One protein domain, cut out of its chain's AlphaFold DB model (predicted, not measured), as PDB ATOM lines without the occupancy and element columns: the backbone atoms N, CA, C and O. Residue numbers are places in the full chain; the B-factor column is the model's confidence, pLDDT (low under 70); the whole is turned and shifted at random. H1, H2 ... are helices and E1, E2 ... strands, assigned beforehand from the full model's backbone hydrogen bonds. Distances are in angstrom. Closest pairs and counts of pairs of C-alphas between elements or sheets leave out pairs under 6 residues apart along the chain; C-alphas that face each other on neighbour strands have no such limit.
ATOM      1  N   GLY A 320      73.089  82.768  51.572       75.44
ATOM      2  CA  GLY A 320      71.902  81.914  51.698       75.44
ATOM      3  C   GLY A 320      70.674  82.330  50.868       75.44
ATOM      4  O   GLY A 320      70.750  83.071  49.889       75.44
ATOM      5  N   THR A 321      69.512  81.802  51.265       80.31
ATOM      6  CA  THR A 321      68.203  82.035  50.621       80.31
ATOM      7  C   THR A 321      67.281  82.838  51.533       80.31
ATOM      8  O   THR A 321      67.123  82.498  52.704       80.31
ATOM      9  N   VAL A 322      66.660  83.902  51.022       79.12
ATOM     10  CA  VAL A 322      65.799  84.778  51.834       79.12
ATOM     11  C   VAL A 322      64.415  84.151  52.045       79.12
ATOM     12  O   VAL A 322      63.839  83.574  51.125       79.12
ATOM     13  N   SER A 323      63.874  84.262  53.260       77.88
ATOM     14  CA  SER A 323      62.582  83.690  53.664       77.88
ATOM     15  C   SER A 323      61.858  84.611  54.670       77.88
ATOM     16  O   SER A 323      62.521  85.394  55.351       77.88
ATOM     17  N   PRO A 324      60.511  84.582  54.773       71.50
ATOM     18  CA  PRO A 324      59.749  85.477  55.664       71.50
ATOM     19  C   PRO A 324      59.875  85.172  57.174       71.50
ATOM     20  O   PRO A 324      59.593  86.041  58.000       71.50
ATOM     21  N   GLY A 325      60.317  83.968  57.556       83.06
ATOM     22  CA  GLY A 325      60.450  83.554  58.963       83.06
ATOM     23  C   GLY A 325      59.114  83.294  59.682       83.06
ATOM     24  O   GLY A 325      58.039  83.434  59.101       83.06
ATOM     25  N   THR A 326      59.185  82.884  60.953       86.44
ATOM     26  CA  THR A 326      58.012  82.569  61.796       86.44
ATOM     27  C   THR A 326      57.644  83.739  62.717       86.44
ATOM     28  O   THR A 326      58.513  84.275  63.400       86.44
ATOM     29  N   GLU A 327      56.356  84.103  62.808       84.62
ATOM     30  CA  GLU A 327      55.904  85.267  63.601       84.62
ATOM     31  C   GLU A 327      56.206  85.147  65.102       84.62
ATOM     32  O   GLU A 327      56.578  86.138  65.721       84.62
ATOM     33  N   SER A 328      56.123  83.947  65.688       86.69
ATOM     34  CA  SER A 328      56.453  83.748  67.108       86.69
ATOM     35  C   SER A 328      57.900  84.129  67.422       86.69
ATOM     36  O   SER A 328      58.156  84.819  68.403       86.69
ATOM     37  N   VAL A 329      58.833  83.757  66.539       89.31
ATOM     38  CA  VAL A 329      60.257  84.086  66.676       89.31
ATOM     39  C   VAL A 329      60.469  85.594  66.548       89.31
ATOM     40  O   VAL A 329      61.216  86.174  67.332       89.31
ATOM     41  N   TRP A 330      59.786  86.257  65.607       90.94
ATOM     42  CA  TRP A 330      59.848  87.717  65.482       90.94
ATOM     43  C   TRP A 330      59.344  88.427  66.739       90.94
ATOM     44  O   TRP A 330      59.967  89.391  67.179       90.94
ATOM     45  N   GLN A 331      58.254  87.938  67.329       89.19
ATOM     46  CA  GLN A 331      57.677  88.498  68.548       89.19
ATOM     47  C   GLN A 331      58.632  88.362  69.743       89.19
ATOM     48  O   GLN A 331      58.868  89.341  70.449       89.19
ATOM     49  N   ASP A 332      59.229  87.181  69.929       90.19
ATOM     50  CA  ASP A 332      60.206  86.937  70.994       90.19
ATOM     51  C   ASP A 332      61.452  87.824  70.832       90.19
ATOM     52  O   ASP A 332      61.923  88.419  71.804       90.19
ATOM     53  N   LEU A 333      61.950  87.987  69.598       91.88
ATOM     54  CA  LEU A 333      63.056  88.902  69.307       91.88
ATOM     55  C   LEU A 333      62.687  90.361  69.615       91.88
ATOM     56  O   LEU A 333      63.503  91.072  70.193       91.88
ATOM     57  N   MET A 334      61.471  90.809  69.281       91.69
ATOM     58  CA  MET A 334      61.002  92.165  69.605       91.69
ATOM     59  C   MET A 334      60.946  92.407  71.119       91.69
ATOM     60  O   MET A 334      61.421  93.448  71.575       91.69
ATOM     61  N   CYS A 335      60.432  91.447  71.899       90.88
ATOM     62  CA  CYS A 335      60.439  91.520  73.364       90.88
ATOM     63  C   CYS A 335      61.867  91.587  73.918       90.88
ATOM     64  O   CYS A 335      62.158  92.449  74.744       90.88
ATOM     65  N   SER A 336      62.767  90.729  73.424       91.31
ATOM     66  CA  SER A 336      64.183  90.716  73.822       91.31
ATOM     67  C   SER A 336      64.859  92.058  73.547       91.31
ATOM     68  O   SER A 336      65.524  92.593  74.427       91.31
ATOM     69  N   VAL A 337      64.655  92.643  72.359       91.88
ATOM     70  CA  VAL A 337      65.209  93.962  72.007       91.88
ATOM     71  C   VAL A 337      64.701  95.037  72.955       91.88
ATOM     72  O   VAL A 337      65.483  95.845  73.448       91.88
ATOM     73  N   GLN A 338      63.392  95.068  73.204       90.56
ATOM     74  CA  GLN A 338      62.790  96.098  74.038       90.56
ATOM     75  C   GLN A 338      63.258  96.002  75.498       90.56
ATOM     76  O   GLN A 338      63.488  97.041  76.115       90.56
ATOM     77  N   ALA A 339      63.426  94.784  76.019       89.25
ATOM     78  CA  ALA A 339      63.938  94.527  77.360       89.25
ATOM     79  C   ALA A 339      65.421  94.904  77.495       89.25
ATOM     80  O   ALA A 339      65.773  95.684  78.377       89.25
ATOM     81  N   GLU A 340      66.278  94.434  76.583       89.88
ATOM     82  CA  GLU A 340      67.716  94.735  76.613       89.88
ATOM     83  C   GLU A 340      68.004  96.233  76.450       89.88
ATOM     84  O   GLU A 340      68.891  96.757  77.112       89.88
ATOM     85  N   LEU A 341      67.229  96.957  75.631       88.44
ATOM     86  CA  LEU A 341      67.385  98.409  75.494       88.44
ATOM     87  C   LEU A 341      66.960  99.191  76.742       88.44
ATOM     88  O   LEU A 341      67.499 100.266  76.996       88.44
ATOM     89  N   ARG A 342      65.980  98.694  77.507       85.44
ATOM     90  CA  ARG A 342      65.609  99.309  78.793       85.44
ATOM     91  C   ARG A 342      66.676  99.057  79.845       85.44
ATOM     92  O   ARG A 342      67.036  99.988  80.555       85.44
ATOM     93  N   ALA A 343      67.200  97.838  79.891       83.88
ATOM     94  CA  ALA A 343      68.284  97.471  80.790       83.88
ATOM     95  C   ALA A 343      69.565  98.281  80.494       83.88
ATOM     96  O   ALA A 343      70.155  98.844  81.414       83.88
ATOM     97  N   ASP A 344      69.910  98.471  79.213       80.75
ATOM     98  CA  ASP A 344      70.999  99.359  78.764       80.75
ATOM     99  C   ASP A 344      70.788 100.812  79.220       80.75
ATOM    100  O   ASP A 344      71.699 101.441  79.751       80.75
ATOM    101  N   ALA A 345      69.566 101.347  79.094       79.75
ATOM    102  CA  ALA A 345      69.252 102.703  79.556       79.75
ATOM    103  C   ALA A 345      69.407 102.878  81.082       79.75
ATOM    104  O   ALA A 345      69.682 103.984  81.550       79.75
ATOM    105  N   GLU A 346      69.246 101.797  81.849       77.50
ATOM    106  CA  GLU A 346      69.449 101.749  83.300       77.50
ATOM    107  C   GLU A 346      70.896 101.374  83.695       77.50
ATOM    108  O   GLU A 346      71.203 101.328  84.886       77.50
ATOM    109  N   ASN A 347      71.801 101.169  82.721       74.62
ATOM    110  CA  ASN A 347      73.160 100.625  82.891       74.62
ATOM    111  C   ASN A 347      73.183  99.305  83.683       74.62
ATOM    112  O   ASN A 347      74.063  99.085  84.518       74.62
ATOM    113  N   ASN A 348      72.193  98.445  83.449       75.31
ATOM    114  CA  ASN A 348      72.040  97.170  84.130       75.31
ATOM    115  C   ASN A 348      72.239  96.016  83.139       75.31
ATOM    116  O   ASN A 348      71.335  95.671  82.385       75.31
ATOM    117  N   ASP A 349      73.429  95.417  83.154       71.19
ATOM    118  CA  ASP A 349      73.786  94.292  82.282       71.19
ATOM    119  C   ASP A 349      73.459  92.916  82.908       71.19
ATOM    120  O   ASP A 349      73.879  91.877  82.384       71.19
ATOM    121  N   ASP A 350      72.717  92.877  84.022       83.25
ATOM    122  CA  ASP A 350      72.379  91.626  84.702       83.25
ATOM    123  C   ASP A 350      71.405  90.775  83.873       83.25
ATOM    124  O   ASP A 350      70.359  91.218  83.402       83.25
ATOM    125  N   ILE A 351      71.731  89.490  83.714       87.12
ATOM    126  CA  ILE A 351      70.925  88.561  82.906       87.12
ATOM    127  C   ILE A 351      69.516  88.389  83.497       87.12
ATOM    128  O   ILE A 351      68.541  88.343  82.749       87.12
ATOM    129  N   GLU A 352      69.401  88.303  84.824       87.38
ATOM    130  CA  GLU A 352      68.123  88.078  85.515       87.38
ATOM    131  C   GLU A 352      67.160  89.258  85.333       87.38
ATOM    132  O   GLU A 352      65.979  89.054  85.063       87.38
ATOM    133  N   THR A 353      67.667  90.492  85.381       87.38
ATOM    134  CA  THR A 353      66.848  91.706  85.239       87.38
ATOM    135  C   THR A 353      66.311  91.853  83.816       87.38
ATOM    136  O   THR A 353      65.142  92.194  83.624       87.38
ATOM    137  N   VAL A 354      67.122  91.512  82.809       88.75
ATOM    138  CA  VAL A 354      66.687  91.460  81.407       88.75
ATOM    139  C   VAL A 354      65.616  90.390  81.200       88.75
ATOM    140  O   VAL A 354      64.637  90.650  80.503       88.75
ATOM    141  N   ILE A 355      65.762  89.202  81.800       91.00
ATOM    142  CA  ILE A 355      64.761  88.127  81.702       91.00
ATOM    143  C   ILE A 355      63.425  88.560  82.330       91.00
ATOM    144  O   ILE A 355      62.376  88.386  81.706       91.00
ATOM    145  N   ASP A 356      63.454  89.194  83.503       88.06
ATOM    146  CA  ASP A 356      62.253  89.734  84.149       88.06
ATOM    147  C   ASP A 356      61.561  90.804  83.285       88.06
ATOM    148  O   ASP A 356      60.329  90.843  83.177       88.06
ATOM    149  N   GLU A 357      62.335  91.667  82.621       87.94
ATOM    150  CA  GLU A 357      61.786  92.685  81.722       87.94
ATOM    151  C   GLU A 357      61.232  92.065  80.422       87.94
ATOM    152  O   GLU A 357      60.215  92.541  79.913       87.94
ATOM    153  N   ILE A 358      61.809  90.963  79.917       89.25
ATOM    154  CA  ILE A 358      61.231  90.177  78.808       89.25
ATOM    155  C   ILE A 358      59.863  89.623  79.206       89.25
ATOM    156  O   ILE A 358      58.909  89.723  78.429       89.25
ATOM    157  N   ASP A 359      59.738  89.059  80.406       88.38
ATOM    158  CA  ASP A 359      58.469  88.527  80.905       88.38
ATOM    159  C   ASP A 359      57.419  89.619  81.074       88.38
ATOM    160  O   ASP A 359      56.250  89.429  80.722       88.38
ATOM    161  N   LYS A 360      57.831  90.792  81.557       87.75
ATOM    162  CA  LYS A 360      56.972  91.971  81.640       87.75
ATOM    163  C   LYS A 360      56.524  92.438  80.257       87.75
ATOM    164  O   LYS A 360      55.332  92.667  80.075       87.75
ATOM    165  N   GLU A 361      57.412  92.478  79.266       87.69
ATOM    166  CA  GLU A 361      57.056  92.794  77.877       87.69
ATOM    167  C   GLU A 361      56.077  91.777  77.283       87.69
ATOM    168  O   GLU A 361      55.064  92.149  76.683       87.69
ATOM    169  N   LYS A 362      56.316  90.479  77.496       87.19
ATOM    170  CA  LYS A 362      55.391  89.414  77.086       87.19
ATOM    171  C   LYS A 362      54.035  89.560  77.789       87.19
ATOM    172  O   LYS A 362      52.986  89.407  77.154       87.19
ATOM    173  N   ALA A 363      54.026  89.894  79.080       83.94
ATOM    174  CA  ALA A 363      52.814  90.107  79.863       83.94
ATOM    175  C   ALA A 363      52.039  91.356  79.420       83.94
ATOM    176  O   ALA A 363      50.808  91.295  79.335       83.94
ATOM    177  N   ASP A 364      52.733  92.446  79.094       82.62
ATOM    178  CA  ASP A 364      52.163  93.694  78.592       82.62
ATOM    179  C   ASP A 364      51.587  93.506  77.191       82.62
ATOM    180  O   ASP A 364      50.450  93.911  76.942       82.62
ATOM    181  N   LEU A 365      52.274  92.786  76.300       79.25
ATOM    182  CA  LEU A 365      51.724  92.385  75.003       79.25
ATOM    183  C   LEU A 365      50.490  91.495  75.159       79.25
ATOM    184  O   LEU A 365      49.474  91.733  74.503       79.25
ATOM    185  N   ALA A 366      50.518  90.515  76.065       78.94
ATOM    186  CA  ALA A 366      49.357  89.679  76.359       78.94
ATOM    187  C   ALA A 366      48.216  90.485  77.004       78.94
ATOM    188  O   ALA A 366      47.035  90.209  76.783       78.94
ATOM    189  N   PHE A 367      48.527  91.488  77.826       76.25
ATOM    190  CA  PHE A 367      47.546  92.405  78.398       76.25
ATOM    191  C   PHE A 367      46.943  93.311  77.326       76.25
ATOM    192  O   PHE A 367      45.725  93.440  77.287       76.25
ATOM    193  N   LEU A 368      47.748  93.870  76.424       70.69
ATOM    194  CA  LEU A 368      47.300  94.664  75.282       70.69
ATOM    195  C   LEU A 368      46.452  93.829  74.324       70.69
ATOM    196  O   LEU A 368      45.399  94.296  73.902       70.69
ATOM    197  N   ALA A 369      46.838  92.585  74.037       66.50
ATOM    198  CA  ALA A 369      46.041  91.650  73.245       66.50
ATOM    199  C   ALA A 369      44.683  91.380  73.914       66.50
ATOM    200  O   ALA A 369      43.637  91.593  73.305       66.50
ATOM    201  N   ARG A 370      44.674  91.044  75.211       65.38
ATOM    202  CA  ARG A 370      43.434  90.852  75.989       65.38
ATOM    203  C   ARG A 370      42.612  92.132  76.131       65.38
ATOM    204  O   ARG A 370      41.389  92.071  76.203       65.38
ATOM    205  N   SER A 371      43.256  93.293  76.200       61.00
ATOM    206  CA  SER A 371      42.604  94.602  76.251       61.00
ATOM    207  C   SER A 371      41.942  94.916  74.912       61.00
ATOM    208  O   SER A 371      40.771  95.281  74.900       61.00
ATOM    209  N   LYS A 372      42.614  94.648  73.784       57.62
ATOM    210  CA  LYS A 372      42.028  94.709  72.435       57.62
ATOM    211  C   LYS A 372      40.836  93.751  72.295       57.62
ATOM    212  O   LYS A 372      39.805  94.137  71.751       57.62
ATOM    213  N   GLU A 373      40.916  92.547  72.861       54.16
ATOM    214  CA  GLU A 373      39.795  91.593  72.890       54.16
ATOM    215  C   GLU A 373      38.621  92.059  73.779       54.16
ATOM    216  O   GLU A 373      37.451  91.858  73.435       54.16
ATOM    217  N   ARG A 374      38.906  92.697  74.926       51.66
ATOM    218  CA  ARG A 374      37.902  93.161  75.906       51.66
ATOM    219  C   ARG A 374      37.283  94.514  75.578       51.66
ATOM    220  O   ARG A 374      36.125  94.724  75.928       51.66
ATOM    221  N   ALA A 375      38.013  95.419  74.937       47.88
ATOM    222  CA  ALA A 375      37.516  96.729  74.520       47.88
ATOM    223  C   ALA A 375      36.562  96.625  73.315       47.88
ATOM    224  O   ALA A 375      35.790  97.544  73.045       47.88
ATOM    225  N   GLY A 376      36.545  95.482  72.620       49.78
ATOM    226  CA  GLY A 376      35.937  95.393  71.299       49.78
ATOM    227  C   GLY A 376      36.750  96.181  70.264       49.78
ATOM    228  O   GLY A 376      37.659  96.929  70.615       49.78
ATOM    229  N   ALA A 377      36.425  96.028  68.979       42.47
ATOM    230  CA  ALA A 377      37.188  96.594  67.857       42.47
ATOM    231  C   ALA A 377      37.436  98.118  67.902       42.47
ATOM    232  O   ALA A 377      38.286  98.598  67.171       42.47
ATOM    233  N   SER A 378      36.799  98.872  68.804       40.69
ATOM    234  CA  SER A 378      37.030 100.313  68.983       40.69
ATOM    235  C   SER A 378      38.463 100.702  69.403       40.69
ATOM    236  O   SER A 378      38.761 101.892  69.416       40.69
ATOM    237  N   VAL A 577      75.729  91.737  51.192       84.25
ATOM    238  CA  VAL A 577      76.533  91.535  49.977       84.25
ATOM    239  C   VAL A 577      77.925  91.023  50.340       84.25
ATOM    240  O   VAL A 577      78.443  91.396  51.397       84.25
ATOM    241  N   PRO A 578      78.536  90.153  49.519       77.31
ATOM    242  CA  PRO A 578      79.855  89.614  49.816       77.31
ATOM    243  C   PRO A 578      80.898  90.726  49.756       77.31
ATOM    244  O   PRO A 578      80.891  91.563  48.844       77.31
ATOM    245  N   HIS A 579      81.809  90.738  50.726       67.81
ATOM    246  CA  HIS A 579      82.887  91.713  50.754       67.81
ATOM    247  C   HIS A 579      83.867  91.417  49.604       67.81
ATOM    248  O   HIS A 579      84.513  90.376  49.595       67.81
ATOM    249  N   GLY A 580      83.949  92.300  48.598       59.19
ATOM    250  CA  GLY A 580      84.814  92.104  47.421       59.19
ATOM    251  C   GLY A 580      84.175  91.381  46.221       59.19
ATOM    252  O   GLY A 580      84.876  91.077  45.260       59.19
ATOM    253  N   GLY A 581      82.856  91.139  46.223       52.66
ATOM    254  CA  GLY A 581      82.097  90.729  45.025       52.66
ATOM    255  C   GLY A 581      82.150  89.242  44.641       52.66
ATOM    256  O   GLY A 581      81.452  88.845  43.709       52.66
ATOM    257  N   LYS A 582      82.911  88.415  45.364       55.47
ATOM    258  CA  LYS A 582      82.904  86.948  45.252       55.47
ATOM    259  C   LYS A 582      82.282  86.364  46.515       55.47
ATOM    260  O   LYS A 582      82.680  86.733  47.613       55.47
ATOM    261  N   GLY A 583      81.274  85.513  46.368       52.12
ATOM    262  CA  GLY A 583      80.629  84.851  47.497       52.12
ATOM    263  C   GLY A 583      80.199  83.454  47.095       52.12
ATOM    264  O   GLY A 583      79.339  83.308  46.229       52.12
ATOM    265  N   ASP A 584      80.796  82.441  47.707       54.53
ATOM    266  CA  ASP A 584      80.415  81.056  47.471       54.53
ATOM    267  C   ASP A 584      79.058  80.745  48.123       54.53
ATOM    268  O   ASP A 584      78.770  81.141  49.257       54.53
ATOM    269  N   ALA A 585      78.193  80.021  47.408       52.59
ATOM    270  CA  ALA A 585      76.854  79.667  47.896       52.59
ATOM    271  C   ALA A 585      76.875  78.585  48.998       52.59
ATOM    272  O   ALA A 585      75.854  78.329  49.644       52.59
ATOM    273  N   THR A 586      78.016  77.923  49.200       66.12
ATOM    274  CA  THR A 586      78.191  76.818  50.147       66.12
ATOM    275  C   THR A 586      79.082  77.235  51.307       66.12
ATOM    276  O   THR A 586      80.236  77.590  51.096       66.12
ATOM    277  N   VAL A 587      78.560  77.149  52.535       81.94
ATOM    278  CA  VAL A 587      79.287  77.537  53.751       81.94
ATOM    279  C   VAL A 587      79.618  76.294  54.578       81.94
ATOM    280  O   VAL A 587      78.762  75.433  54.798       81.94
ATOM    281  N   LEU A 588      80.864  76.176  55.026       84.69
ATOM    282  CA  LEU A 588      81.338  75.104  55.899       84.69
ATOM    283  C   LEU A 588      81.062  75.442  57.367       84.69
ATOM    284  O   LEU A 588      81.152  76.593  57.781       84.69
ATOM    285  N   GLN A 589      80.790  74.429  58.185       88.12
ATOM    286  CA  GLN A 589      80.675  74.586  59.632       88.12
ATOM    287  C   GLN A 589      81.938  75.253  60.198       88.12
ATOM    288  O   GLN A 589      83.059  74.872  59.863       88.12
ATOM    289  N   GLY A 590      81.771  76.275  61.035       86.62
ATOM    290  CA  GLY A 590      82.882  77.033  61.603       86.62
ATOM    291  C   GLY A 590      83.560  78.000  60.628       86.62
ATOM    292  O   GLY A 590      84.444  78.726  61.070       86.62
ATOM    293  N   GLN A 591      83.166  78.054  59.348       88.31
ATOM    294  CA  GLN A 591      83.690  79.031  58.388       88.31
ATOM    295  C   GLN A 591      83.332  80.448  58.822       88.31
ATOM    296  O   GLN A 591      82.190  80.718  59.207       88.31
ATOM    297  N   ILE A 592      84.307  81.346  58.702       88.38
ATOM    298  CA  ILE A 592      84.134  82.782  58.853       88.38
ATOM    299  C   ILE A 592      84.192  83.411  57.466       88.38
ATOM    300  O   ILE A 592      85.104  83.158  56.685       88.38
ATOM    301  N   SER A 593      83.192  84.228  57.161       85.25
ATOM    302  CA  SER A 593      83.051  84.903  55.873       85.25
ATOM    303  C   SER A 593      82.820  86.393  56.085       85.25
ATOM    304  O   SER A 593      82.121  86.790  57.018       85.25
ATOM    305  N   SER A 594      83.430  87.222  55.241       85.81
ATOM    306  CA  SER A 594      83.325  88.681  55.320       85.81
ATOM    307  C   SER A 594      82.207  89.180  54.409       85.81
ATOM    308  O   SER A 594      82.193  88.913  53.207       85.81
ATOM    309  N   TRP A 595      81.279  89.935  54.982       87.00
ATOM    310  CA  TRP A 595      80.110  90.491  54.312       87.00
ATOM    311  C   TRP A 595      79.992  91.983  54.606       87.00
ATOM    312  O   TRP A 595      80.576  92.509  55.549       87.00
ATOM    313  N   THR A 596      79.195  92.673  53.804       87.69
ATOM    314  CA  THR A 596      78.825  94.067  54.032       87.69
ATOM    315  C   THR A 596      77.306  94.152  54.133       87.69
ATOM    316  O   THR A 596      76.594  93.742  53.214       87.69
ATOM    317  N   LEU A 597      76.799  94.689  55.245       88.75
ATOM    318  CA  LEU A 597      75.398  95.077  55.378       88.75
ATOM    319  C   LEU A 597      75.205  96.437  54.714       88.75
ATOM    320  O   LEU A 597      75.690  97.453  55.211       88.75
ATOM    321  N   ARG A 598      74.481  96.459  53.600       87.31
ATOM    322  CA  ARG A 598      74.081  97.677  52.904       87.31
ATOM    323  C   ARG A 598      72.699  98.095  53.386       87.31
ATOM    324  O   ARG A 598      71.714  97.414  53.113       87.31
ATOM    325  N   ILE A 599      72.638  99.209  54.103       87.94
ATOM    326  CA  ILE A 599      71.427  99.743  54.725       87.94
ATOM    327  C   ILE A 599      71.047 101.026  54.004       87.94
ATOM    328  O   ILE A 599      71.775 102.013  54.076       87.94
ATOM    329  N   SER A 600      69.909 101.027  53.322       85.00
ATOM    330  CA  SER A 600      69.433 102.171  52.543       85.00
ATOM    331  C   SER A 600      68.157 102.731  53.151       85.00
ATOM    332  O   SER A 600      67.223 101.981  53.422       85.00
ATOM    333  N   ASN A 601      68.089 104.048  53.348       85.56
ATOM    334  CA  ASN A 601      66.846 104.705  53.744       85.56
ATOM    335  C   ASN A 601      66.057 105.110  52.496       85.56
ATOM    336  O   ASN A 601      66.378 106.093  51.837       85.56
ATOM    337  N   LEU A 602      65.018 104.346  52.168       76.56
ATOM    338  CA  LEU A 602      64.074 104.643  51.088       76.56
ATOM    339  C   LEU A 602      62.901 105.522  51.546       76.56
ATOM    340  O   LEU A 602      62.064 105.898  50.729       76.56
ATOM    341  N   GLY A 603      62.807 105.807  52.847       74.06
ATOM    342  CA  GLY A 603      61.772 106.669  53.407       74.06
ATOM    343  C   GLY A 603      62.018 108.140  53.099       74.06
ATOM    344  O   GLY A 603      63.085 108.529  52.629       74.06
ATOM    345  N   THR A 604      61.028 108.978  53.402       75.00
ATOM    346  CA  THR A 604      61.121 110.431  53.192       75.00
ATOM    347  C   THR A 604      61.705 111.175  54.394       75.00
ATOM    348  O   THR A 604      61.979 112.365  54.283       75.00
ATOM    349  N   ALA A 605      61.953 110.487  55.516       80.25
ATOM    350  CA  ALA A 605      62.510 111.077  56.735       80.25
ATOM    351  C   ALA A 605      63.793 110.374  57.222       80.25
ATOM    352  O   ALA A 605      63.978 109.184  56.952       80.25
ATOM    353  N   PRO A 606      64.689 111.084  57.933       85.12
ATOM    354  CA  PRO A 606      65.923 110.514  58.467       85.12
ATOM    355  C   PRO A 606      65.667 109.470  59.567       85.12
ATOM    356  O   PRO A 606      64.814 109.659  60.436       85.12
ATOM    357  N   ALA A 607      66.433 108.378  59.540       87.12
ATOM    358  CA  ALA A 607      66.389 107.304  60.533       87.12
ATOM    359  C   ALA A 607      67.560 107.428  61.516       87.12
ATOM    360  O   ALA A 607      68.686 107.633  61.073       87.12
ATOM    361  N   SER A 608      67.329 107.253  62.813       88.00
ATOM    362  CA  SER A 608      68.372 107.214  63.847       88.00
ATOM    363  C   SER A 608      68.221 105.993  64.760       88.00
ATOM    364  O   SER A 608      67.248 105.241  64.657       88.00
ATOM    365  N   ASN A 609      69.205 105.779  65.642       85.44
ATOM    366  CA  ASN A 609      69.220 104.702  66.642       85.44
ATOM    367  C   ASN A 609      68.985 103.301  66.040       85.44
ATOM    368  O   ASN A 609      68.136 102.538  66.503       85.44
ATOM    369  N   VAL A 610      69.711 102.983  64.961       90.25
ATOM    370  CA  VAL A 610      69.559 101.709  64.248       90.25
ATOM    371  C   VAL A 610      70.244 100.586  65.031       90.25
ATOM    372  O   VAL A 610      71.470 100.564  65.172       90.25
ATOM    373  N   THR A 611      69.459  99.629  65.522       92.38
ATOM    374  CA  THR A 611      69.954  98.429  66.209       92.38
ATOM    375  C   THR A 611      69.622  97.167  65.425       92.38
ATOM    376  O   THR A 611      68.628  97.117  64.700       92.38
ATOM    377  N   LEU A 612      70.465  96.145  65.565       93.88
ATOM    378  CA  LEU A 612      70.318  94.829  64.949       93.88
ATOM    379  C   LEU A 612      70.296  93.760  66.039       93.88
ATOM    380  O   LEU A 612      71.237  93.654  66.821       93.88
ATOM    381  N   LYS A 613      69.251  92.935  66.051       94.62
ATOM    382  CA  LYS A 613      69.158  91.727  66.870       94.62
ATOM    383  C   LYS A 613      69.193  90.484  65.998       94.62
ATOM    384  O   LYS A 613      68.410  90.377  65.051       94.62
ATOM    385  N   THR A 614      70.041  89.529  66.359       94.19
ATOM    386  CA  THR A 614      70.070  88.195  65.749       94.19
ATOM    387  C   THR A 614      69.530  87.118  66.690       94.19
ATOM    388  O   THR A 614      69.518  87.280  67.908       94.19
ATOM    389  N   ASN A 615      69.071  85.990  66.141       93.19
ATOM    390  CA  ASN A 615      68.713  84.810  66.948       93.19
ATOM    391  C   ASN A 615      69.935  83.973  67.374       93.19
ATOM    392  O   ASN A 615      69.836  83.180  68.307       93.19
ATOM    393  N   ALA A 616      71.067  84.132  66.682       91.00
ATOM    394  CA  ALA A 616      72.311  83.412  66.934       91.00
ATOM    395  C   ALA A 616      73.515  84.376  66.949       91.00
ATOM    396  O   ALA A 616      73.493  85.382  66.229       91.00
ATOM    397  N   PRO A 617      74.590  84.076  67.706       90.81
ATOM    398  CA  PRO A 617      75.791  84.915  67.823       90.81
ATOM    399  C   PRO A 617      76.722  84.755  66.604       90.81
ATOM    400  O   PRO A 617      77.925  84.543  66.731       90.81
ATOM    401  N   TRP A 618      76.148  84.765  65.401       90.38
ATOM    402  CA  TRP A 618      76.855  84.502  64.148       90.38
ATOM    403  C   TRP A 618      77.531  85.734  63.560       90.38
ATOM    404  O   TRP A 618      78.389  85.575  62.703       90.38
ATOM    405  N   MET A 619      77.136  86.940  63.965       90.31
ATOM    406  CA  MET A 619      77.574  88.189  63.343       90.31
ATOM    407  C   MET A 619      78.501  88.965  64.278       90.31
ATOM    408  O   MET A 619      78.164  89.165  65.441       90.31
ATOM    409  N   ASN A 620      79.634  89.418  63.744       89.81
ATOM    410  CA  ASN A 620      80.571  90.332  64.395       89.81
ATOM    411  C   ASN A 620      80.765  91.578  63.516       89.81
ATOM    412  O   ASN A 620      81.085  91.447  62.336       89.81
ATOM    413  N   ILE A 621      80.582  92.774  64.067       87.19
ATOM    414  CA  ILE A 621      80.858  94.051  63.396       87.19
ATOM    415  C   ILE A 621      82.325  94.406  63.653       87.19
ATOM    416  O   ILE A 621      82.723  94.544  64.810       87.19
ATOM    417  N   ALA A 622      83.118  94.547  62.588       72.31
ATOM    418  CA  ALA A 622      84.551  94.817  62.697       72.31
ATOM    419  C   ALA A 622      84.822  96.153  63.419       72.31
ATOM    420  O   ALA A 622      84.171  97.159  63.134       72.31
ATOM    421  N   GLN A 623      85.789  96.167  64.343       67.62
ATOM    422  CA  GLN A 623      86.166  97.344  65.133       67.62
ATOM    423  C   GLN A 623      87.669  97.610  65.042       67.62
ATOM    424  O   GLN A 623      88.477  96.702  65.219       67.62
ATOM    425  N   THR A 624      88.058  98.872  64.873       55.53
ATOM    426  CA  THR A 624      89.456  99.305  64.975       55.53
ATOM    427  C   THR A 624      89.785  99.705  66.424       55.53
ATOM    428  O   THR A 624      89.075 100.493  67.044       55.53
ATOM    429  N   ASN A 625      90.873  99.157  66.984       56.19
ATOM    430  CA  ASN A 625      91.418  99.465  68.321       56.19
ATOM    431  C   ASN A 625      90.461  99.266  69.519       56.19
ATOM    432  O   ASN A 625      89.904 100.212  70.090       56.19
ATOM    433  N   ARG A 626      90.343  98.016  69.984       61.50
ATOM    434  CA  ARG A 626      89.482  97.627  71.111       61.50
ATOM    435  C   ARG A 626      90.231  97.567  72.451       61.50
ATOM    436  O   ARG A 626      91.346  97.068  72.536       61.50
ATOM    437  N   LYS A 627      89.579  98.030  73.528       61.41
ATOM    438  CA  LYS A 627      90.002  97.779  74.922       61.41
ATOM    439  C   LYS A 627      89.381  96.474  75.423       61.41
ATOM    440  O   LYS A 627      88.187  96.271  75.219       61.41
ATOM    441  N   GLU A 628      90.141  95.660  76.155       64.62
ATOM    442  CA  GLU A 628      89.713  94.343  76.671       64.62
ATOM    443  C   GLU A 628      88.442  94.372  77.540       64.62
ATOM    444  O   GLU A 628      87.719  93.383  77.626       64.62
ATOM    445  N   THR A 629      88.131  95.513  78.164       60.00
ATOM    446  CA  THR A 629      86.956  95.694  79.032       60.00
ATOM    447  C   THR A 629      85.671  96.082  78.291       60.00
ATOM    448  O   THR A 629      84.603  96.080  78.899       60.00
ATOM    449  N   ARG A 630      85.741  96.432  76.998       77.38
ATOM    450  CA  ARG A 630      84.582  96.884  76.204       77.38
ATOM    451  C   ARG A 630      83.862  95.724  75.515       77.38
ATOM    452  O   ARG A 630      84.454  94.674  75.266       77.38
ATOM    453  N   ALA A 631      82.599  95.938  75.151       76.88
ATOM    454  CA  ALA A 631      81.797  95.009  74.355       76.88
ATOM    455  C   ALA A 631      82.476  94.624  73.025       76.88
ATOM    456  O   ALA A 631      83.103  95.471  72.385       76.88
ATOM    457  N   THR A 632      82.350  93.360  72.606       80.06
ATOM    458  CA  THR A 632      82.575  92.937  71.208       80.06
ATOM    459  C   THR A 632      81.456  93.478  70.324       80.06
ATOM    460  O   THR A 632      80.333  93.639  70.800       80.06
ATOM    461  N   SER A 633      81.721  93.684  69.029       80.94
ATOM    462  CA  SER A 633      80.679  93.848  67.999       80.94
ATOM    463  C   SER A 633      79.639  94.956  68.253       80.94
ATOM    464  O   SER A 633      78.505  94.863  67.787       80.94
ATOM    465  N   HIS A 634      79.977  95.995  69.026       84.50
ATOM    466  CA  HIS A 634      79.009  97.004  69.492       84.50
ATOM    467  C   HIS A 634      77.769  96.400  70.178       84.50
ATOM    468  O   HIS A 634      76.667  96.941  70.049       84.50
ATOM    469  N   CYS A 635      77.925  95.268  70.874       86.75
ATOM    470  CA  CYS A 635      76.821  94.642  71.587       86.75
ATOM    471  C   CYS A 635      76.240  95.571  72.653       86.75
ATOM    472  O   CYS A 635      76.983  96.259  73.350       86.75
ATOM    473  N   ILE A 636      74.915  95.549  72.760       82.94
ATOM    474  CA  ILE A 636      74.138  96.260  73.770       82.94
ATOM    475  C   ILE A 636      73.419  95.186  74.586       82.94
ATOM    476  O   ILE A 636      72.548  94.504  74.049       82.94
ATOM    477  N   GLY A 637      73.810  94.997  75.843       83.88
ATOM    478  CA  GLY A 637      73.196  94.027  76.746       83.88
ATOM    479  C   GLY A 637      73.829  92.623  76.756       83.88
ATOM    480  O   GLY A 637      74.791  92.324  76.030       83.88
ATOM    481  N   PRO A 638      73.294  91.722  77.602       87.00
ATOM    482  CA  PRO A 638      73.974  90.484  77.978       87.00
ATOM    483  C   PRO A 638      73.808  89.321  76.998       87.00
ATOM    484  O   PRO A 638      74.505  88.314  77.124       87.00
ATOM    485  N   SER A 639      72.913  89.424  76.011       89.38
ATOM    486  CA  SER A 639      72.589  88.303  75.117       89.38
ATOM    487  C   SER A 639      73.662  87.986  74.069       89.38
ATOM    488  O   SER A 639      73.576  86.952  73.402       89.38
ATOM    489  N   GLY A 640      74.607  88.905  73.838       87.00
ATOM    490  CA  GLY A 640      75.614  88.797  72.777       87.00
ATOM    491  C   GLY A 640      75.051  88.794  71.351       87.00
ATOM    492  O   GLY A 640      75.730  88.356  70.428       87.00
ATOM    493  N   THR A 641      73.804  89.234  71.158       92.69
ATOM    494  CA  THR A 641      73.112  89.188  69.851       92.69
ATOM    495  C   THR A 641      72.399  90.486  69.475       92.69
ATOM    496  O   THR A 641      71.969  90.627  68.333       92.69
ATOM    497  N   LEU A 642      72.265  91.436  70.405       93.25
ATOM    498  CA  LEU A 642      71.795  92.794  70.134       93.25
ATOM    499  C   LEU A 642      73.002  93.712  69.923       93.25
ATOM    500  O   LEU A 642      73.896  93.739  70.761       93.25
ATOM    501  N   MET A 643      73.033  94.454  68.818       91.44
ATOM    502  CA  MET A 643      74.154  95.304  68.403       91.44
ATOM    503  C   MET A 643      73.664  96.695  67.986       91.44
ATOM    504  O   MET A 643      72.635  96.816  67.313       91.44
ATOM    505  N   ARG A 644      74.415  97.750  68.333       89.56
ATOM    506  CA  ARG A 644      74.224  99.095  67.759       89.56
ATOM    507  C   ARG A 644      75.041  99.202  66.483       89.56
ATOM    508  O   ARG A 644      76.242  98.950  66.510       89.56
ATOM    509  N   LEU A 645      74.415  99.583  65.374       87.81
ATOM    510  CA  LEU A 645      75.145  99.709  64.117       87.81
ATOM    511  C   LEU A 645      75.950 101.017  64.103       87.81
ATOM    512  O   LEU A 645      75.365 102.074  64.343       87.81
ATOM    513  N   PRO A 646      77.266 100.978  63.822       82.38
ATOM    514  CA  PRO A 646      78.060 102.187  63.661       82.38
ATOM    515  C   PRO A 646      77.695 102.859  62.332       82.38
ATOM    516  O   PRO A 646      77.909 102.304  61.255       82.38
ATOM    517  N   LEU A 647      77.110 104.054  62.406       77.12
ATOM    518  CA  LEU A 647      76.732 104.851  61.241       77.12
ATOM    519  C   LEU A 647      77.817 105.914  61.002       77.12
ATOM    520  O   LEU A 647      77.713 107.057  61.432       77.12
ATOM    521  N   GLU A 648      78.920 105.526  60.366       65.88
ATOM    522  CA  GLU A 648      80.011 106.456  60.043       65.88
ATOM    523  C   GLU A 648      79.862 107.008  58.620       65.88
ATOM    524  O   GLU A 648      79.517 106.288  57.680       65.88
ATOM    525  N   LYS A 649      80.125 108.309  58.442       55.12
ATOM    526  CA  LYS A 649      80.081 108.976  57.137       55.12
ATOM    527  C   LYS A 649      81.506 109.121  56.601       55.12
ATOM    528  O   LYS A 649      82.297 109.869  57.163       55.12
ATOM    529  N   LYS A 650      81.835 108.464  55.483       47.09
ATOM    530  CA  LYS A 650      83.041 108.810  54.709       47.09
ATOM    531  C   LYS A 650      82.792 110.135  53.988       47.09
ATOM    532  O   LYS A 650      82.014 110.175  53.037       47.09
ATOM    533  N   THR A 651      83.432 111.218  54.415       40.75
ATOM    534  CA  THR A 651      83.538 112.431  53.594       40.75
ATOM    535  C   THR A 651      84.612 112.200  52.542       40.75
ATOM    536  O   THR A 651      85.802 112.265  52.827       40.75
ATOM    537  N   VAL A 666      72.717 109.005  62.192       84.44
ATOM    538  CA  VAL A 666      71.529 109.289  61.376       84.44
ATOM    539  C   VAL A 666      71.749 108.901  59.909       84.44
ATOM    540  O   VAL A 666      72.728 109.306  59.286       84.44
ATOM    541  N   ILE A 667      70.790 108.170  59.331       85.50
ATOM    542  CA  ILE A 667      70.714 107.830  57.904       85.50
ATOM    543  C   ILE A 667      69.670 108.725  57.229       85.50
ATOM    544  O   ILE A 667      68.464 108.581  57.454       85.50
ATOM    545  N   SER A 668      70.123 109.641  56.377       84.62
ATOM    546  CA  SER A 668      69.245 110.572  55.656       84.62
ATOM    547  C   SER A 668      68.425 109.870  54.558       84.62
ATOM    548  O   SER A 668      68.851 108.825  54.064       84.62
ATOM    549  N   PRO A 669      67.270 110.415  54.133       82.56
ATOM    550  CA  PRO A 669      66.513 109.910  52.982       82.56
ATOM    551  C   PRO A 669      67.387 109.736  51.732       82.56
ATOM    552  O   PRO A 669      68.151 110.630  51.375       82.56
ATOM    553  N   GLY A 670      67.299 108.580  51.077       78.19
ATOM    554  CA  GLY A 670      68.111 108.205  49.913       78.19
ATOM    555  C   GLY A 670      69.562 107.815  50.224       78.19
ATOM    556  O   GLY A 670      70.260 107.319  49.339       78.19
ATOM    557  N   GLN A 671      70.036 107.999  51.461       83.50
ATOM    558  CA  GLN A 671      71.387 107.622  51.864       83.50
ATOM    559  C   GLN A 671      71.493 106.106  52.043       83.50
ATOM    560  O   GLN A 671      70.576 105.447  52.536       83.50
ATOM    561  N   THR A 672      72.649 105.564  51.669       84.50
ATOM    562  CA  THR A 672      73.025 104.173  51.919       84.50
ATOM    563  C   THR A 672      74.281 104.133  52.780       84.50
ATOM    564  O   THR A 672      75.242 104.843  52.491       84.50
ATOM    565  N   VAL A 673      74.260 103.325  53.836       86.75
ATOM    566  CA  VAL A 673      75.386 103.072  54.742       86.75
ATOM    567  C   VAL A 673      75.824 101.622  54.575       86.75
ATOM    568  O   VAL A 673      74.989 100.725  54.478       86.75
ATOM    569  N   GLU A 674      77.131 101.395  54.528       87.19
ATOM    570  CA  GLU A 674      77.726 100.067  54.408       87.19
ATOM    571  C   GLU A 674      78.458  99.720  55.707       87.19
ATOM    572  O   GLU A 674      79.413 100.397  56.081       87.19
ATOM    573  N   VAL A 675      78.001  98.673  56.396       87.19
ATOM    574  CA  VAL A 675      78.586  98.198  57.658       87.19
ATOM    575  C   VAL A 675      79.292  96.862  57.404       87.19
ATOM    576  O   VAL A 675      78.617  95.890  57.048       87.19
ATOM    577  N   PRO A 676      80.627  96.774  57.556       88.06
ATOM    578  CA  PRO A 676      81.354  95.519  57.391       88.06
ATOM    579  C   PRO A 676      81.056  94.566  58.556       88.06
ATOM    580  O   PRO A 676      81.143  94.943  59.727       88.06
ATOM    581  N   VAL A 677      80.711  93.320  58.234       88.94
ATOM    582  CA  VAL A 677      80.392  92.271  59.207       88.94
ATOM    583  C   VAL A 677      81.090  90.962  58.855       88.94
ATOM    584  O   VAL A 677      81.127  90.546  57.700       88.94
ATOM    585  N   HIS A 678      81.598  90.264  59.861       89.31
ATOM    586  CA  HIS A 678      82.049  88.885  59.733       89.31
ATOM    587  C   HIS A 678      80.942  87.952  60.207       89.31
ATOM    588  O   HIS A 678      80.355  88.160  61.270       89.31
ATOM    589  N   VAL A 679      80.664  86.914  59.425       89.44
ATOM    590  CA  VAL A 679      79.658  85.904  59.745       89.44
ATOM    591  C   VAL A 679      80.339  84.561  59.958       89.44
ATOM    592  O   VAL A 679      80.973  84.043  59.036       89.44
ATOM    593  N   ARG A 680      80.186  83.992  61.157       90.31
ATOM    594  CA  ARG A 680      80.648  82.646  61.504       90.31
ATOM    595  C   ARG A 680      79.465  81.703  61.641       90.31
ATOM    596  O   ARG A 680      78.618  81.890  62.512       90.31
ATOM    597  N   THR A 681      79.423  80.663  60.815       88.31
ATOM    598  CA  THR A 681      78.363  79.653  60.917       88.31
ATOM    599  C   THR A 681      78.702  78.602  61.967       88.31
ATOM    600  O   THR A 681      79.842  78.144  62.074       88.31
ATOM    601  N   SER A 682      77.707  78.198  62.755       80.50
ATOM    602  CA  SER A 682      77.838  77.117  63.735       80.50
ATOM    603  C   SER A 682      76.779  76.032  63.509       80.50
ATOM    604  O   SER A 682      75.693  76.297  62.999       80.50
ATOM    605  N   GLY A 683      77.110  74.785  63.859       80.94
ATOM    606  CA  GLY A 683      76.259  73.618  63.598       80.94
ATOM    607  C   GLY A 683      76.341  73.098  62.157       80.94
ATOM    608  O   GLY A 683      77.174  73.538  61.372       80.94
ATOM    609  N   GLY A 684      75.490  72.126  61.820       82.25
ATOM    610  CA  GLY A 684      75.395  71.547  60.476       82.25
ATOM    611  C   GLY A 684      73.952  71.500  59.972       82.25
ATOM    612  O   GLY A 684      73.007  71.629  60.752       82.25
ATOM    613  N   GLY A 685      73.770  71.313  58.667       85.31
ATOM    614  CA  GLY A 685      72.460  71.281  58.014       85.31
ATOM    615  C   GLY A 685      71.946  72.665  57.609       85.31
ATOM    616  O   GLY A 685      72.694  73.638  57.555       85.31
ATOM    617  N   ARG A 686      70.650  72.761  57.286       87.00
ATOM    618  CA  ARG A 686      70.011  74.051  56.979       87.00
ATOM    619  C   ARG A 686      69.732  74.805  58.271       87.00
ATOM    620  O   ARG A 686      69.004  74.306  59.122       87.00
ATOM    621  N   GLN A 687      70.289  76.000  58.374       88.06
ATOM    622  CA  GLN A 687      70.171  76.878  59.530       88.06
ATOM    623  C   GLN A 687      69.412  78.152  59.149       88.06
ATOM    624  O   GLN A 687      69.467  78.587  57.997       88.06
ATOM    625  N   GLU A 688      68.703  78.744  60.108       90.88
ATOM    626  CA  GLU A 688      67.920  79.968  59.910       90.88
ATOM    627  C   GLU A 688      68.506  81.114  60.741       90.88
ATOM    628  O   GLU A 688      68.494  81.073  61.973       90.88
ATOM    629  N   LEU A 689      68.998  82.149  60.060       90.75
ATOM    630  CA  LEU A 689      69.490  83.380  60.670       90.75
ATOM    631  C   LEU A 689      68.409  84.459  60.567       90.75
ATOM    632  O   LEU A 689      68.091  84.928  59.473       90.75
ATOM    633  N   TYR A 690      67.861  84.861  61.708       93.56
ATOM    634  CA  TYR A 690      66.903  85.957  61.826       93.56
ATOM    635  C   TYR A 690      67.661  87.243  62.146       93.56
ATOM    636  O   TYR A 690      68.470  87.262  63.070       93.56
ATOM    637  N   MET A 691      67.383  88.313  61.405       93.25
ATOM    638  CA  MET A 691      67.909  89.658  61.626       93.25
ATOM    639  C   MET A 691      66.735  90.623  61.786       93.25
ATOM    640  O   MET A 691      65.955  90.840  60.853       93.25
ATOM    641  N   LEU A 692      66.598  91.181  62.984       94.00
ATOM    642  CA  LEU A 692      65.580  92.164  63.323       94.00
ATOM    643  C   LEU A 692      66.248  93.522  63.512       94.00
ATOM    644  O   LEU A 692      67.048  93.700  64.429       94.00
ATOM    645  N   PHE A 693      65.900  94.474  62.656       92.56
ATOM    646  CA  PHE A 693      66.380  95.845  62.748       92.56
ATOM    647  C   PHE A 693      65.320  96.718  63.413       92.56
ATOM    648  O   PHE A 693      64.154  96.687  63.013       92.56
ATOM    649  N   ARG A 694      65.726  97.521  64.394       92.19
ATOM    650  CA  ARG A 694      64.898  98.559  65.019       92.19
ATOM    651  C   ARG A 694      65.509  99.914  64.710       92.19
ATOM    652  O   ARG A 694      66.722 100.064  64.792       92.19
ATOM    653  N   TYR A 695      64.681 100.885  64.350       90.00
ATOM    654  CA  TYR A 695      65.126 102.249  64.075       90.00
ATOM    655  C   TYR A 695      64.030 103.260  64.409       90.00
ATOM    656  O   TYR A 695      62.842 102.929  64.458       90.00
ATOM    657  N   GLU A 696      64.438 104.499  64.652       87.94
ATOM    658  CA  GLU A 696      63.569 105.582  65.109       87.94
ATOM    659  C   GLU A 696      63.610 106.759  64.128       87.94
ATOM    660  O   GLU A 696      64.555 106.918  63.352       87.94
ATOM    661  N   LEU A 697      62.561 107.582  64.127       84.06
ATOM    662  CA  LEU A 697      62.577 108.866  63.424       84.06
ATOM    663  C   LEU A 697      63.581 109.807  64.105       84.06
ATOM    664  O   LEU A 697      63.468 110.075  65.302       84.06
ATOM    665  N   SER A 698      64.534 110.336  63.335       76.56
ATOM    666  CA  SER A 698      65.487 111.320  63.845       76.56
ATOM    667  C   SER A 698      64.781 112.652  64.078       76.56
ATOM    668  O   SER A 698      64.494 113.387  63.133       76.56
ATOM    669  N   ASN A 699      64.539 112.997  65.340       66.56
ATOM    670  CA  ASN A 699      64.170 114.357  65.711       66.56
ATOM    671  C   ASN A 699      65.420 115.223  65.508       66.56
ATOM    672  O   ASN A 699      66.396 115.051  66.234       66.56
ATOM    673  N   ARG A 718      60.163 101.903  64.233       82.94
ATOM    674  CA  ARG A 718      59.863 100.947  63.160       82.94
ATOM    675  C   ARG A 718      60.753  99.716  63.269       82.94
ATOM    676  O   ARG A 718      61.847  99.759  63.832       82.94
ATOM    677  N   TRP A 719      60.256  98.631  62.689       87.69
ATOM    678  CA  TRP A 719      60.925  97.342  62.627       87.69
ATOM    679  C   TRP A 719      61.117  96.937  61.170       87.69
ATOM    680  O   TRP A 719      60.203  97.100  60.366       87.69
ATOM    681  N   LEU A 720      62.278  96.374  60.855       87.62
ATOM    682  CA  LEU A 720      62.566  95.726  59.579       87.62
ATOM    683  C   LEU A 720      63.006  94.285  59.852       87.62
ATOM    684  O   LEU A 720      63.866  94.036  60.698       87.62
ATOM    685  N   ARG A 721      62.406  93.336  59.129       89.31
ATOM    686  CA  ARG A 721      62.602  91.895  59.318       89.31
ATOM    687  C   ARG A 721      63.344  91.308  58.118       89.31
ATOM    688  O   ARG A 721      62.967  91.548  56.973       89.31
ATOM    689  N   LYS A 722      64.385  90.512  58.365       88.00
ATOM    690  CA  LYS A 722      65.101  89.761  57.321       88.00
ATOM    691  C   LYS A 722      65.519  88.396  57.863       88.00
ATOM    692  O   LYS A 722      66.283  88.334  58.818       88.00
ATOM    693  N   MET A 723      65.037  87.306  57.264       88.81
ATOM    694  CA  MET A 723      65.483  85.951  57.608       88.81
ATOM    695  C   MET A 723      66.175  85.290  56.417       88.81
ATOM    696  O   MET A 723      65.718  85.387  55.275       88.81
ATOM    697  N   ILE A 724      67.304  84.641  56.695       87.94
ATOM    698  CA  ILE A 724      68.138  83.958  55.713       87.94
ATOM    699  C   ILE A 724      68.294  82.489  56.111       87.94
ATOM    700  O   ILE A 724      68.748  82.174  57.210       87.94
ATOM    701  N   SER A 725      67.973  81.584  55.188       87.31
ATOM    702  CA  SER A 725      68.236  80.150  55.304       87.31
ATOM    703  C   SER A 725      69.573  79.808  54.642       87.31
ATOM    704  O   SER A 725      69.725  79.956  53.425       87.31
ATOM    705  N   VAL A 726      70.530  79.335  55.442       86.19
ATOM    706  CA  VAL A 726      71.911  79.035  55.031       86.19
ATOM    707  C   VAL A 726      72.156  77.521  55.095       86.19
ATOM    708  O   VAL A 726      71.939  76.918  56.151       86.19
ATOM    709  N   PRO A 727      72.593  76.869  54.003       85.81
ATOM    710  CA  PRO A 727      73.048  75.484  54.048       85.81
ATOM    711  C   PRO A 727      74.476  75.415  54.614       85.81
ATOM    712  O   PRO A 727      75.420  75.860  53.966       85.81
ATOM    713  N   VAL A 728      74.626  74.844  55.811       87.62
ATOM    714  CA  VAL A 728      75.921  74.664  56.482       87.62
ATOM    715  C   VAL A 728      76.364  73.208  56.361       87.62
ATOM    716  O   VAL A 728      75.705  72.297  56.873       87.62
ATOM    717  N   TYR A 729      77.480  72.969  55.680       85.25
ATOM    718  CA  TYR A 729      78.021  71.624  55.493       85.25
ATOM    719  C   TYR A 729      78.957  71.239  56.646       85.25
ATOM    720  O   TYR A 729      79.755  72.073  57.078       85.25
TER     721      TYR A 729
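This is residues 320 to 378, 577 to 651, 666 to 699 and 718 to 729 of the 1124 residues of the protein "Hypothetical protein" of Ditylum brightwellii (UniProt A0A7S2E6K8). Two strongly twisted sheets, five strands and three, lie partly face to face as a loose sandwich; helix H1 packs across the other face of the larger sheet, and H2 folds back steeply from H1 and sticks out as a free arm over residues 366 to 378, of which 366 to 375 belong to H2. The long loop between E4 and E5 also sticks out, at residues 624 to 630. The printed part has 180 residues, with two named helices and eight named strands in the order E1 H1 H2 E2 E3 E4 E5 E6 E7 E8, a mixed class of helices and strands. The sheets run E1 E8 E7 E3 E5 and E2 E6 E4, both antiparallel throughout. The whole is compact, with a radius of gyration of the C-alphas of 17.8 A and spans of 55 by 43 by 37 A.

Begin at E1, residues 321 to 323, an edge strand of the larger sheet. Its antiparallel neighbour is E8, residues 718 to 729, where N 321 and O 725 are 2.8 A apart, within hydrogen-bond range. Next comes E7, residues 685 to 697, antiparallel to E8, with N 691 and O 722 at 2.8 A. E3, residues 607 to 614, is antiparallel to E7, with N 613 and O 692 at 2.8 A. E5, residues 642 to 644, is the other edge strand, with N 643 and O 612 of E3 at 2.8 A. From edge to edge the strands' lines turn by 103 degrees. H1, residues 327 to 345, is on this sheet at a height over the sheet of 9.2 A, making two layers, a helix on one face of a sheet. It lies over E7, E3 and, only just, with 3 C-alphas, E8; on the local plane it runs only just across the strands, at 62 degrees to E3. Its closest C-alphas to E3 are those of Val 337 and Lys 613, 6.9 A apart. H2, residues 351 to 375, touches H1 with residues 353 to 362 alone, opposite ways at a steep tilt of 56 degrees; their closest C-alphas are those of Ala 339 and Glu 357, 5.2 A apart. In both helices every O i to N i+4 pair is within hydrogen-bond range. In the smaller sheet, E6, residues 672 to 680, is the inner strand, with antiparallel neighbours E2, residues 591 to 601, and E4, residues 619 to 621. Look for N 595 and O 677 at 2.8 A, and N 620 and O 678 at 2.9 A. Residues 587 to 588 pair in parallel with residues 728 to 729 of E8.

Find C-alpha 321 at (68.203, 82.035, 50.621), where E1 begins its three residues. H1 starts at C-alpha 327, (55.904, 85.267, 63.601), and runs 27.1 A; H2 runs 35.4 A to C-alpha 375 at (37.516, 96.729, 74.520). Then come E2, 31.1 A, E3, 20.1 A, the three-residue strands E4 and E5, and E6, 24.8 A. E7 runs 39.2 A, and E8 runs 35.3 A to C-alpha 729 at (78.021, 71.624, 55.493).

The C-alphas farthest apart, those of Gly 376 and Asn 625, are 55.7 A apart. Three cuts leave out residues 379 to 576, 652 to 665 and 700 to 717, with C-alpha gaps of 44.7 A, 14.7 A and 14.3 A. Of the links that are printed whole, E4 to E5 is long, with 20 residues, and the others are tight. The mean pLDDT of the printed part is 80.9; look for values under 70 at residues 369 to 378, 579 to 586, 623 to 629, 648 to 651 and 699.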